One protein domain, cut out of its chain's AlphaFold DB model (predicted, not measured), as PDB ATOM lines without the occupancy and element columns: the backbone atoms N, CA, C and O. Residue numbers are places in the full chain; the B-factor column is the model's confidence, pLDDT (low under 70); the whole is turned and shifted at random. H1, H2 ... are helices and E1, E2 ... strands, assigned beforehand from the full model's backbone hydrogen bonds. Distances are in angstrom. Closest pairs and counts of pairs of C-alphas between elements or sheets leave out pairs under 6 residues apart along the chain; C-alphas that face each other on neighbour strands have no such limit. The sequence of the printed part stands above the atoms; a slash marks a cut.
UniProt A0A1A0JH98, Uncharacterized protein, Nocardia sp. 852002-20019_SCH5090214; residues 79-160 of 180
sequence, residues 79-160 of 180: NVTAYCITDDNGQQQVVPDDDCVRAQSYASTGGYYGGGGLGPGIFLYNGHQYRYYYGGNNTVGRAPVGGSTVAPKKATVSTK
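What this domain is: This is residues 79 to 160 of the 180 residues of an uncharacterized protein of Nocardia sp. 852002-20019_SCH5090214 (UniProt A0A1A0JH98). A strongly twisted sheet of five strands has one helix, H1, packed on it, mostly by E3, E4 and E1. The long strand E1 runs through the middle of the sheet, with E5 beside its first part and E2 beside its last part on one side, and E4, then E3, on the other. The printed part has 82 residues, with five named strands and one named helix in the order E1, E2, H1, E3, E4, E5, and its class is mixed, helices and strands. The sheet is branched and mixed: E1 is antiparallel to E2 and E4 and parallel to E5, and E3 is antiparallel to E4. The whole is compact and rounded, with a radius of gyration of the C-alphas of 12.1 A and spans of 32 by 30 by 21 A.

Where its parts are: E1, residues 79 to 88, is the longest strand at 28.4 A and begins at C-alpha 79 (126.575, 41.660, 167.499). E4, residues 128 to 135, measures 22.0 A. E2 is residues 91 to 95, E3 residues 122 to 125, and E5 residues 155 to 159, ending at C-alpha 159 (135.873, 42.444, 163.199). H1, residues 97 to 109, measures 18.9 A and begins at C-alpha 97 (141.778, 44.798, 161.084).

How they stand to each other: E1 pairs in a staggered way, with E5 over its residues 79 to 82, with E4 over 82 to 87 and with E2 over 84 to 88. E1 and E4 have N 85 and O 131 within hydrogen-bond range at 2.9 A. E1 and E2 form a hairpin, with N 86 and O 93 within hydrogen-bond range at 2.9 A. E1 and E5 have N 82 and O 158 within range at 2.8 A. E3 and E4 form another hairpin, with N 123 and O 130 within range at 2.8 A. The edge strands E2, E3 and E5 are apart from one another. H1 is on the sheet. Its closest C-alphas to E3 are those of Ala 103 and Tyr 125, 5.1 A apart, and to E1 those of Asp 97 and Cys 84, 5.2 A apart. In H1 every O i to N i+4 pair is within hydrogen-bond range.

The domain as a whole: The C-alphas farthest apart, those of Gly 111 and Asn 137, are 32.7 A apart. The printed part has no cut. The links from H1 to E3, 12 residues, and from E4 to E5, 19 residues, are long; in the second, residues 147 to 148 pair antiparallel with residues 134 to 135 of E4. The mean pLDDT of the printed part is 76.1, and residues 107 to 121 and 153 to 155 are under 70.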
ATOM      1  N   ASN A  79     125.409  41.829 168.355       74.94
ATOM      2  CA  ASN A  79     126.575  41.660 167.499       74.94
ATOM      3  C   ASN A  79     127.036  43.055 167.087       74.94
ATOM      4  O   ASN A  79     126.321  43.752 166.368       74.94
ATOM      5  N   VAL A  80     128.197  43.476 167.582       80.88
ATOM      6  CA  VAL A  80     128.761  44.793 167.270       80.88
ATOM      7  C   VAL A  80     130.011  44.596 166.433       80.88
ATOM      8  O   VAL A  80     130.935  43.899 166.844       80.88
ATOM      9  N   THR A  81     130.052  45.220 165.259       85.69
ATOM     10  CA  THR A  81     131.250  45.196 164.422       85.69
ATOM     11  C   THR A  81     132.306  46.131 165.003       85.69
ATOM     12  O   THR A  81     132.017  47.304 165.249       85.69
ATOM     13  N   ALA A  82     133.514  45.624 165.232       85.69
ATOM     14  CA  ALA A  82     134.681  46.433 165.554       85.69
ATOM     15  C   ALA A  82     135.494  46.744 164.297       85.69
ATOM     16  O   ALA A  82     135.635  45.905 163.411       85.69
ATOM     17  N   TYR A  83     136.052  47.947 164.273       88.38
ATOM     18  CA  TYR A  83     136.963  48.453 163.258       88.38
ATOM     19  C   TYR A  83     138.274  48.847 163.919       88.38
ATOM     20  O   TYR A  83     138.261  49.425 165.009       88.38
ATOM     21  N   CYS A  84     139.396  48.568 163.267       88.81
ATOM     22  CA  CYS A  84     140.671  49.098 163.720       88.81
ATOM     23  C   CYS A  84     140.811  50.570 163.323       88.81
ATOM     24  O   CYS A  84     140.556  50.935 162.174       88.81
ATOM     25  N   ILE A  85     141.209  51.417 164.268       89.81
ATOM     26  CA  ILE A  85     141.556  52.814 164.005       89.81
ATOM     27  C   ILE A  85     142.974  53.103 164.491       89.81
ATOM     28  O   ILE A  85     143.388  52.583 165.529       89.81
ATOM     29  N   THR A  86     143.685  53.945 163.748       89.94
ATOM     30  CA  THR A  86     144.925  54.598 164.184       89.94
ATOM     31  C   THR A  86     144.619  56.037 164.591       89.94
ATOM     32  O   THR A  86     143.719  56.660 164.018       89.94
ATOM     33  N   ASP A  87     145.323  56.544 165.600       85.38
ATOM     34  CA  ASP A  87     145.318  57.952 165.996       85.38
ATOM     35  C   ASP A  87     146.722  58.521 165.784       85.38
ATOM     36  O   ASP A  87     147.642  58.250 166.560       85.38
ATOM     37  N   ASP A  88     146.877  59.279 164.701       82.31
ATOM     38  CA  ASP A  88     148.131  59.916 164.322       82.31
ATOM     39  C   ASP A  88     147.973  61.432 164.448       82.31
ATOM     40  O   ASP A  88     147.301  62.079 163.643       82.31
ATOM     41  N   ASN A  89     148.580  62.014 165.487       76.44
ATOM     42  CA  ASN A  89     148.534  63.455 165.766       76.44
ATOM     43  C   ASN A  89     147.102  64.037 165.829       76.44
ATOM     44  O   ASN A  89     146.863  65.164 165.389       76.44
ATOM     45  N   GLY A  90     146.136  63.277 166.360       74.06
ATOM     46  CA  GLY A  90     144.740  63.702 166.484       74.06
ATOM     47  C   GLY A  90     143.898  63.496 165.222       74.06
ATOM     48  O   GLY A  90     142.716  63.850 165.216       74.06
ATOM     49  N   GLN A  91     144.465  62.918 164.160       82.19
ATOM     50  CA  GLN A  91     143.710  62.438 163.005       82.19
ATOM     51  C   GLN A  91     143.417  60.950 163.185       82.19
ATOM     52  O   GLN A  91     144.321  60.116 163.202       82.19
ATOM     53  N   GLN A  92     142.132  60.616 163.315       86.69
ATOM     54  CA  GLN A  92     141.689  59.231 163.414       86.69
ATOM     55  C   GLN A  92     141.383  58.680 162.029       86.69
ATOM     56  O   GLN A  92     140.547  59.230 161.306       86.69
ATOM     57  N   GLN A  93     142.010  57.561 161.681       91.00
ATOM     58  CA  GLN A  93     141.769  56.876 160.417       91.00
ATOM     59  C   GLN A  93     141.503  55.396 160.657       91.00
ATOM     60  O   GLN A  93     142.152  54.749 161.473       91.00
ATOM     61  N   VAL A  94     140.535  54.853 159.931       89.69
ATOM     62  CA  VAL A  94     140.235  53.423 159.940       89.69
ATOM     63  C   VAL A  94     141.305  52.697 159.134       89.69
ATOM     64  O   VAL A  94     141.545  53.026 157.972       89.69
ATOM     65  N   VAL A  95     141.918  51.691 159.737       90.50
ATOM     66  CA  VAL A  95     142.984  50.868 159.154       90.50
ATOM     67  C   VAL A  95     142.519  49.410 159.057       90.50
ATOM     68  O   VAL A  95     141.474  49.064 159.619       90.50
ATOM     69  N   PRO A  96     143.224  48.545 158.308       88.75
ATOM     70  CA  PRO A  96     142.906  47.124 158.249       88.75
ATOM     71  C   PRO A  96     142.870  46.465 159.635       88.75
ATOM     72  O   PRO A  96     143.653  46.796 160.525       88.75
ATOM     73  N   ASP A  97     141.976  45.490 159.802       83.75
ATOM     74  CA  ASP A  97     141.778  44.798 161.084       83.75
ATOM     75  C   ASP A  97     143.065  44.105 161.582       83.75
ATOM     76  O   ASP A  97     143.310  44.045 162.790       83.75
ATOM     77  N   ASP A  98     143.922  43.650 160.662       84.25
ATOM     78  CA  ASP A  98     145.190  42.968 160.953       84.25
ATOM     79  C   ASP A  98     146.180  43.838 161.739       84.25
ATOM     80  O   ASP A  98     146.969  43.319 162.534       84.25
ATOM     81  N   ASP A  99     146.130  45.161 161.569       84.44
ATOM     82  CA  ASP A  99     147.009  46.077 162.294       84.44
ATOM     83  C   ASP A  99     146.691  46.087 163.785       84.44
ATOM     84  O   ASP A  99     147.600  45.981 164.609       84.44
ATOM     85  N   CYS A 100     145.405  46.095 164.142       80.88
ATOM     86  CA  CYS A 100     144.993  45.972 165.537       80.88
ATOM     87  C   CYS A 100     145.288  44.582 166.096       80.88
ATOM     88  O   CYS A 100     145.688  44.489 167.252       80.88
ATOM     89  N   VAL A 101     145.139  43.510 165.310       80.12
ATOM     90  CA  VAL A 101     145.483  42.150 165.765       80.12
ATOM     91  C   VAL A 101     146.977  42.048 166.072       80.12
ATOM     92  O   VAL A 101     147.355  41.553 167.136       80.12
ATOM     93  N   ARG A 102     147.838  42.574 165.191       82.06
ATOM     94  CA  ARG A 102     149.288  42.619 165.423       82.06
ATOM     95  C   ARG A 102     149.644  43.515 166.601       82.06
ATOM     96  O   ARG A 102     150.375  43.066 167.480       82.06
ATOM     97  N   ALA A 103     149.093  44.725 166.671       78.25
ATOM     98  CA  ALA A 103     149.352  45.657 167.765       78.25
ATOM     99  C   ALA A 103     148.915  45.082 169.120       78.25
ATOM    100  O   ALA A 103     149.649  45.157 170.105       78.25
ATOM    101  N   GLN A 104     147.754  44.430 169.153       75.31
ATOM    102  CA  GLN A 104     147.245  43.726 170.320       75.31
ATOM    103  C   GLN A 104     148.150  42.549 170.706       75.31
ATOM    104  O   GLN A 104     148.486  42.394 171.880       75.31
ATOM    105  N   SER A 105     148.581  41.739 169.735       74.88
ATOM    106  CA  SER A 105     149.499  40.625 169.989       74.88
ATOM    107  C   SER A 105     150.829  41.116 170.569       74.88
ATOM    108  O   SER A 105     151.267  40.604 171.597       74.88
ATOM    109  N   TYR A 106     151.392  42.194 170.018       72.25
ATOM    110  CA  TYR A 106     152.630  42.806 170.492       72.25
ATOM    111  C   TYR A 106     152.488  43.353 171.918       72.25
ATOM    112  O   TYR A 106     153.312  43.065 172.789       72.25
ATOM    113  N   ALA A 107     151.392  44.065 172.196       67.81
ATOM    114  CA  ALA A 107     151.092  44.559 173.537       67.81
ATOM    115  C   ALA A 107     150.929  43.412 174.556       67.81
ATOM    116  O   ALA A 107     151.309  43.567 175.717       67.81
ATOM    117  N   SER A 108     150.397  42.257 174.128       62.91
ATOM    118  CA  SER A 108     150.135  41.098 175.000       62.91
ATOM    119  C   SER A 108     151.393  40.349 175.417       62.91
ATOM    120  O   SER A 108     151.440  39.799 176.515       62.91
ATOM    121  N   THR A 109     152.425  40.358 174.575       58.78
ATOM    122  CA  THR A 109     153.714  39.719 174.871       58.78
ATOM    123  C   THR A 109     154.634  40.644 175.674       58.78
ATOM    124  O   THR A 109     155.447  40.166 176.460       58.78
ATOM    125  N   GLY A 110     154.485  41.965 175.523       51.53
ATOM    126  CA  GLY A 110     155.335  42.975 176.166       51.53
ATOM    127  C   GLY A 110     154.906  43.432 177.564       51.53
ATOM    128  O   GLY A 110     155.417  44.439 178.043       51.53
ATOM    129  N   GLY A 111     153.940  42.770 178.213       44.38
ATOM    130  CA  GLY A 111     153.451  43.178 179.540       44.38
ATOM    131  C   GLY A 111     152.685  44.511 179.560       44.38
ATOM    132  O   GLY A 111     152.282  44.968 180.624       44.38
ATOM    133  N   TYR A 112     152.412  45.113 178.399       44.50
ATOM    134  CA  TYR A 112     151.675  46.374 178.260       44.50
ATOM    135  C   TYR A 112     150.158  46.136 178.186       44.50
ATOM    136  O   TYR A 112     149.421  46.813 177.470       44.50
ATOM    137  N   TYR A 113     149.671  45.124 178.906       46.56
ATOM    138  CA  TYR A 113     148.247  44.831 179.028       46.56
ATOM    139  C   TYR A 113     147.701  45.494 180.288       46.56
ATOM    140  O   TYR A 113     147.505  44.868 181.323       46.56
ATOM    141  N   GLY A 114     147.437  46.793 180.155       44.38
ATOM    142  CA  GLY A 114     146.739  47.591 181.155       44.38
ATOM    143  C   GLY A 114     147.664  48.223 182.193       44.38
ATOM    144  O   GLY A 114     148.372  47.536 182.916       44.38
ATOM    145  N   GLY A 115     147.598  49.551 182.306       37.03
ATOM    146  CA  GLY A 115     148.115  50.255 183.485       37.03
ATOM    147  C   GLY A 115     149.240  51.261 183.259       37.03
ATOM    148  O   GLY A 115     149.873  51.653 184.228       37.03
ATOM    149  N   GLY A 116     149.490  51.716 182.029       32.88
ATOM    150  CA  GLY A 116     150.470  52.773 181.751       32.88
ATOM    151  C   GLY A 116     149.826  54.031 181.172       32.88
ATOM    152  O   GLY A 116     149.971  54.262 179.981       32.88
ATOM    153  N   GLY A 117     149.075  54.800 181.973       38.81
ATOM    154  CA  GLY A 117     148.634  56.185 181.683       38.81
ATOM    155  C   GLY A 117     147.731  56.449 180.459       38.81
ATOM    156  O   GLY A 117     147.109  57.504 180.384       38.81
ATOM    157  N   LEU A 118     147.618  55.507 179.526       45.31
ATOM    158  CA  LEU A 118     146.842  55.577 178.291       45.31
ATOM    159  C   LEU A 118     145.655  54.618 178.447       45.31
ATOM    160  O   LEU A 118     145.838  53.457 178.807       45.31
ATOM    161  N   GLY A 119     144.435  55.134 178.287       46.75
ATOM    162  CA  GLY A 119     143.185  54.477 178.686       46.75
ATOM    163  C   GLY A 119     142.963  53.041 178.171       46.75
ATOM    164  O   GLY A 119     143.638  52.571 177.255       46.75
ATOM    165  N   PRO A 120     141.983  52.320 178.748       55.28
ATOM    166  CA  PRO A 120     141.728  50.918 178.424       55.28
ATOM    167  C   PRO A 120     141.435  50.724 176.927       55.28
ATOM    168  O   PRO A 120     140.531  51.354 176.380       55.28
ATOM    169  N   GLY A 121     142.177  49.820 176.278       65.50
ATOM    170  CA  GLY A 121     141.949  49.420 174.880       65.50
ATOM    171  C   GLY A 121     142.774  50.164 173.825       65.50
ATOM    172  O   GLY A 121     142.416  50.114 172.651       65.50
ATOM    173  N   ILE A 122     143.844  50.849 174.229       73.69
ATOM    174  CA  ILE A 122     144.822  51.467 173.330       73.69
ATOM    175  C   ILE A 122     146.055  50.555 173.208       73.69
ATOM    176  O   ILE A 122     146.600  50.119 174.222       73.69
ATOM    177  N   PHE A 123     146.506  50.289 171.982       79.12
ATOM    178  CA  PHE A 123     147.684  49.477 171.670       79.12
ATOM    179  C   PHE A 123     148.712  50.324 170.926       79.12
ATOM    180  O   PHE A 123     148.386  50.946 169.920       79.12
ATOM    181  N   LEU A 124     149.957  50.342 171.394       79.75
ATOM    182  CA  LEU A 124     151.043  51.039 170.707       79.75
ATOM    183  C   LEU A 124     151.840  50.025 169.895       79.75
ATOM    184  O   LEU A 124     152.344  49.042 170.442       79.75
ATOM    185  N   TYR A 125     151.960  50.265 168.593       81.00
ATOM    186  CA  TYR A 125     152.734  49.411 167.701       81.00
ATOM    187  C   TYR A 125     153.384  50.252 166.607       81.00
ATOM    188  O   TYR A 125     152.743  51.099 166.001       81.00
ATOM    189  N   ASN A 126     154.681  50.034 166.378       82.62
ATOM    190  CA  ASN A 126     155.456  50.729 165.349       82.62
ATOM    191  C   ASN A 126     155.368  52.276 165.395       82.62
ATOM    192  O   ASN A 126     155.342  52.926 164.358       82.62
ATOM    193  N   GLY A 127     155.280  52.869 166.592       80.25
ATOM    194  CA  GLY A 127     155.153  54.325 166.770       80.25
ATOM    195  C   GLY A 127     153.743  54.890 166.562       80.25
ATOM    196  O   GLY A 127     153.543  56.079 166.784       80.25
ATOM    197  N   HIS A 128     152.771  54.045 166.213       83.00
ATOM    198  CA  HIS A 128     151.374  54.418 166.003       83.00
ATOM    199  C   HIS A 128     150.482  53.916 167.140       83.00
ATOM    200  O   HIS A 128     150.760  52.890 167.780       83.00
ATOM    201  N   GLN A 129     149.394  54.646 167.390       85.19
ATOM    202  CA  GLN A 129     148.415  54.306 168.412       85.19
ATOM    203  C   GLN A 129     147.181  53.656 167.779       85.19
ATOM    204  O   GLN A 129     146.349  54.331 167.179       85.19
ATOM    205  N   TYR A 130     147.011  52.356 167.995       85.62
ATOM    206  CA  TYR A 130     145.870  51.583 167.519       85.62
ATOM    207  C   TYR A 130     144.796  51.424 168.595       85.62
ATOM    208  O   TYR A 130     145.087  51.257 169.782       85.62
ATOM    209  N   ARG A 131     143.528  51.425 168.187       86.00
ATOM    210  CA  ARG A 131     142.384  51.157 169.070       86.00
ATOM    211  C   ARG A 131     141.226  50.557 168.280       86.00
ATOM    212  O   ARG A 131     141.077  50.805 167.090       86.00
ATOM    213  N   TYR A 132     140.368  49.805 168.964       85.88
ATOM    214  CA  TYR A 132     139.113  49.336 168.384       85.88
ATOM    215  C   TYR A 132     138.008  50.397 168.472       85.88
ATOM    216  O   TYR A 132     137.755  50.973 169.533       85.88
ATOM    217  N   TYR A 133     137.323  50.611 167.354       87.38
ATOM    218  CA  TYR A 133     136.124  51.429 167.226       87.38
ATOM    219  C   TYR A 133     134.914  50.523 166.993       87.38
ATOM    220  O   TYR A 133     134.870  49.758 166.034       87.38
ATOM    221  N   TYR A 134     133.940  50.583 167.890       87.31
ATOM    222  CA  TYR A 134     132.792  49.689 167.933       87.31
ATOM    223  C   TYR A 134     131.568  50.370 167.312       87.31
ATOM    224  O   TYR A 134     131.143  51.439 167.754       87.31
ATOM    225  N   GLY A 135     130.969  49.722 166.316       84.25
ATOM    226  CA  GLY A 135     129.788  50.217 165.610       84.25
ATOM    227  C   GLY A 135     130.108  51.139 164.430       84.25
ATOM    228  O   GLY A 135     131.265  51.373 164.078       84.25
ATOM    229  N   GLY A 136     129.048  51.644 163.798       83.69
ATOM    230  CA  GLY A 136     129.132  52.440 162.573       83.69
ATOM    231  C   GLY A 136     129.370  51.614 161.301       83.69
ATOM    232  O   GLY A 136     129.605  50.402 161.337       83.69
ATOM    233  N   ASN A 137     129.303  52.286 160.149       83.62
ATOM    234  CA  ASN A 137     129.654  51.712 158.848       83.62
ATOM    235  C   ASN A 137     130.944  52.359 158.341       83.62
ATOM    236  O   ASN A 137     130.918  53.323 157.578       83.62
ATOM    237  N   ASN A 138     132.072  51.838 158.815       85.75
ATOM    238  CA  ASN A 138     133.380  52.414 158.548       85.75
ATOM    239  C   ASN A 138     134.082  51.719 157.376       85.75
ATOM    240  O   ASN A 138     133.927  50.514 157.127       85.75
ATOM    241  N   THR A 139     134.873  52.511 156.657       86.12
ATOM    242  CA  THR A 139     135.683  52.085 155.514       86.12
ATOM    243  C   THR A 139     137.140  52.420 155.778       86.12
ATOM    244  O   THR A 139     137.443  53.472 156.339       86.12
ATOM    245  N   VAL A 140     138.035  51.512 155.388       88.38
ATOM    246  CA  VAL A 140     139.481  51.702 155.533       88.38
ATOM    247  C   VAL A 140     139.908  52.963 154.780       88.38
ATOM    248  O   VAL A 140     139.445  53.222 153.669       88.38
ATOM    249  N   GLY A 141     140.770  53.767 155.400       87.06
ATOM    250  CA  GLY A 141     141.289  55.017 154.853       87.06
ATOM    251  C   GLY A 141     140.438  56.259 155.144       87.06
ATOM    252  O   GLY A 141     140.850  57.369 154.798       87.06
ATOM    253  N   ARG A 142     139.269  56.116 155.782       88.19
ATOM    254  CA  ARG A 142     138.391  57.236 156.171       88.19
ATOM    255  C   ARG A 142     138.344  57.417 157.686       88.19
ATOM    256  O   ARG A 142     138.723  56.523 158.437       88.19
ATOM    257  N   ALA A 143     137.876  58.585 158.121       88.19
ATOM    258  CA  ALA A 143     137.631  58.846 159.532       88.19
ATOM    259  C   ALA A 143     136.465  57.980 160.049       88.19
ATOM    260  O   ALA A 143     135.489  57.780 159.315       88.19
ATOM    261  N   PRO A 144     136.543  57.458 161.286       87.56
ATOM    262  CA  PRO A 144     135.479  56.651 161.865       87.56
ATOM    263  C   PRO A 144     134.237  57.502 162.177       87.56
ATOM    264  O   PRO A 144     134.345  58.594 162.734       87.56
ATOM    265  N   VAL A 145     133.044  56.997 161.849       87.00
ATOM    266  CA  VAL A 145     131.761  57.688 162.052       87.00
ATOM    267  C   VAL A 145     130.689  56.764 162.635       87.00
ATOM    268  O   VAL A 145     130.614  55.576 162.319       87.00
ATOM    269  N   GLY A 146     129.813  57.327 163.475       83.38
ATOM    270  CA  GLY A 146     128.590  56.658 163.942       83.38
ATOM    271  C   GLY A 146     128.789  55.493 164.923       83.38
ATOM    272  O   GLY A 146     127.893  54.663 165.060       83.38
ATOM    273  N   GLY A 147     129.938  55.408 165.591       85.00
ATOM    274  CA  GLY A 147     130.234  54.407 166.619       85.00
ATOM    275  C   GLY A 147     130.917  55.010 167.849       85.00
ATOM    276  O   GLY A 147     130.840  56.212 168.105       85.00
ATOM    277  N   SER A 148     131.578  54.163 168.635       83.69
ATOM    278  CA  SER A 148     132.252  54.561 169.874       83.69
ATOM    279  C   SER A 148     133.540  53.778 170.087       83.69
ATOM    280  O   SER A 148     133.642  52.613 169.728       83.69
ATOM    281  N   THR A 149     134.527  54.392 170.732       81.12
ATOM    282  CA  THR A 149     135.763  53.718 171.167       81.12
ATOM    283  C   THR A 149     135.586  52.963 172.486       81.12
ATOM    284  O   THR A 149     136.506  52.291 172.948       81.12
ATOM    285  N   VAL A 150     134.419  53.088 173.127       79.12
ATOM    286  CA  VAL A 150     134.093  52.397 174.377       79.12
ATOM    287  C   VAL A 150     133.536  51.016 174.053       79.12
ATOM    288  O   VAL A 150     132.538  50.892 173.345       79.12
ATOM    289  N   ALA A 151     134.166  49.978 174.606       74.56
ATOM    290  CA  ALA A 151     133.732  48.605 174.394       74.56
ATOM    291  C   ALA A 151     132.295  48.388 174.925       74.56
ATOM    292  O   ALA A 151     132.018  48.693 176.093       74.56
ATOM    293  N   PRO A 152     131.372  47.858 174.103       70.44
ATOM    294  CA  PRO A 152     129.992  47.627 174.513       70.44
ATOM    295  C   PRO A 152     129.899  46.549 175.603       70.44
ATOM    296  O   PRO A 152     130.507  45.480 175.517       70.44
ATOM    297  N   LYS A 153     129.096  46.813 176.642       66.50
ATOM    298  CA  LYS A 153     128.848  45.859 177.732       66.50
ATOM    299  C   LYS A 153     127.915  44.748 177.229       66.50
ATOM    300  O   LYS A 153     126.841  45.050 176.722       66.50
ATOM    301  N   LYS A 154     128.294  43.477 177.423       63.56
ATOM    302  CA  LYS A 154     127.489  42.280 177.073       63.56
ATOM    303  C   LYS A 154     127.174  42.117 175.570       63.56
ATOM    304  O   LYS A 154     126.128  41.583 175.212       63.56
ATOM    305  N   ALA A 155     128.077  42.554 174.698       69.06
ATOM    306  CA  ALA A 155     127.974  42.375 173.252       69.06
ATOM    307  C   ALA A 155     129.035  41.389 172.745       69.06
ATOM    308  O   ALA A 155     130.145  41.336 173.280       69.06
ATOM    309  N   THR A 156     128.703  40.630 171.701       71.69
ATOM    310  CA  THR A 156     129.688  39.823 170.977       71.69
ATOM    311  C   THR A 156     130.274  40.726 169.911       71.69
ATOM    312  O   THR A 156     129.578  41.141 168.987       71.69
ATOM    313  N   VAL A 157     131.546  41.075 170.072       76.38
ATOM    314  CA  VAL A 157     132.237  41.947 169.129       76.38
ATOM    315  C   VAL A 157     133.021  41.111 168.128       76.38
ATOM    316  O   VAL A 157     133.844  40.280 168.514       76.38
ATOM    317  N   SER A 158     132.802  41.365 166.843       81.19
ATOM    318  CA  SER A 158     133.576  40.776 165.750       81.19
ATOM    319  C   SER A 158     134.123  41.857 164.828       81.19
ATOM    320  O   SER A 158     133.486  42.878 164.592       81.19
ATOM    321  N   THR A 159     135.319  41.644 164.303       82.12
ATOM    322  CA  THR A 159     135.873  42.444 163.199       82.12
ATOM    323  C   THR A 159     135.281  42.005 161.862       82.12
ATOM    324  O   THR A 159     134.656  40.939 161.777       82.12
ATOM    325  N   LYS A 160     135.473  42.798 160.797       76.19
ATOM    326  CA  LYS A 160     135.035  42.410 159.443       76.19
ATOM    327  C   LYS A 160     135.760  41.154 158.953       76.19
ATOM    328  O   LYS A 160     135.161  40.369 158.224       76.19
TER     329      LYS A 160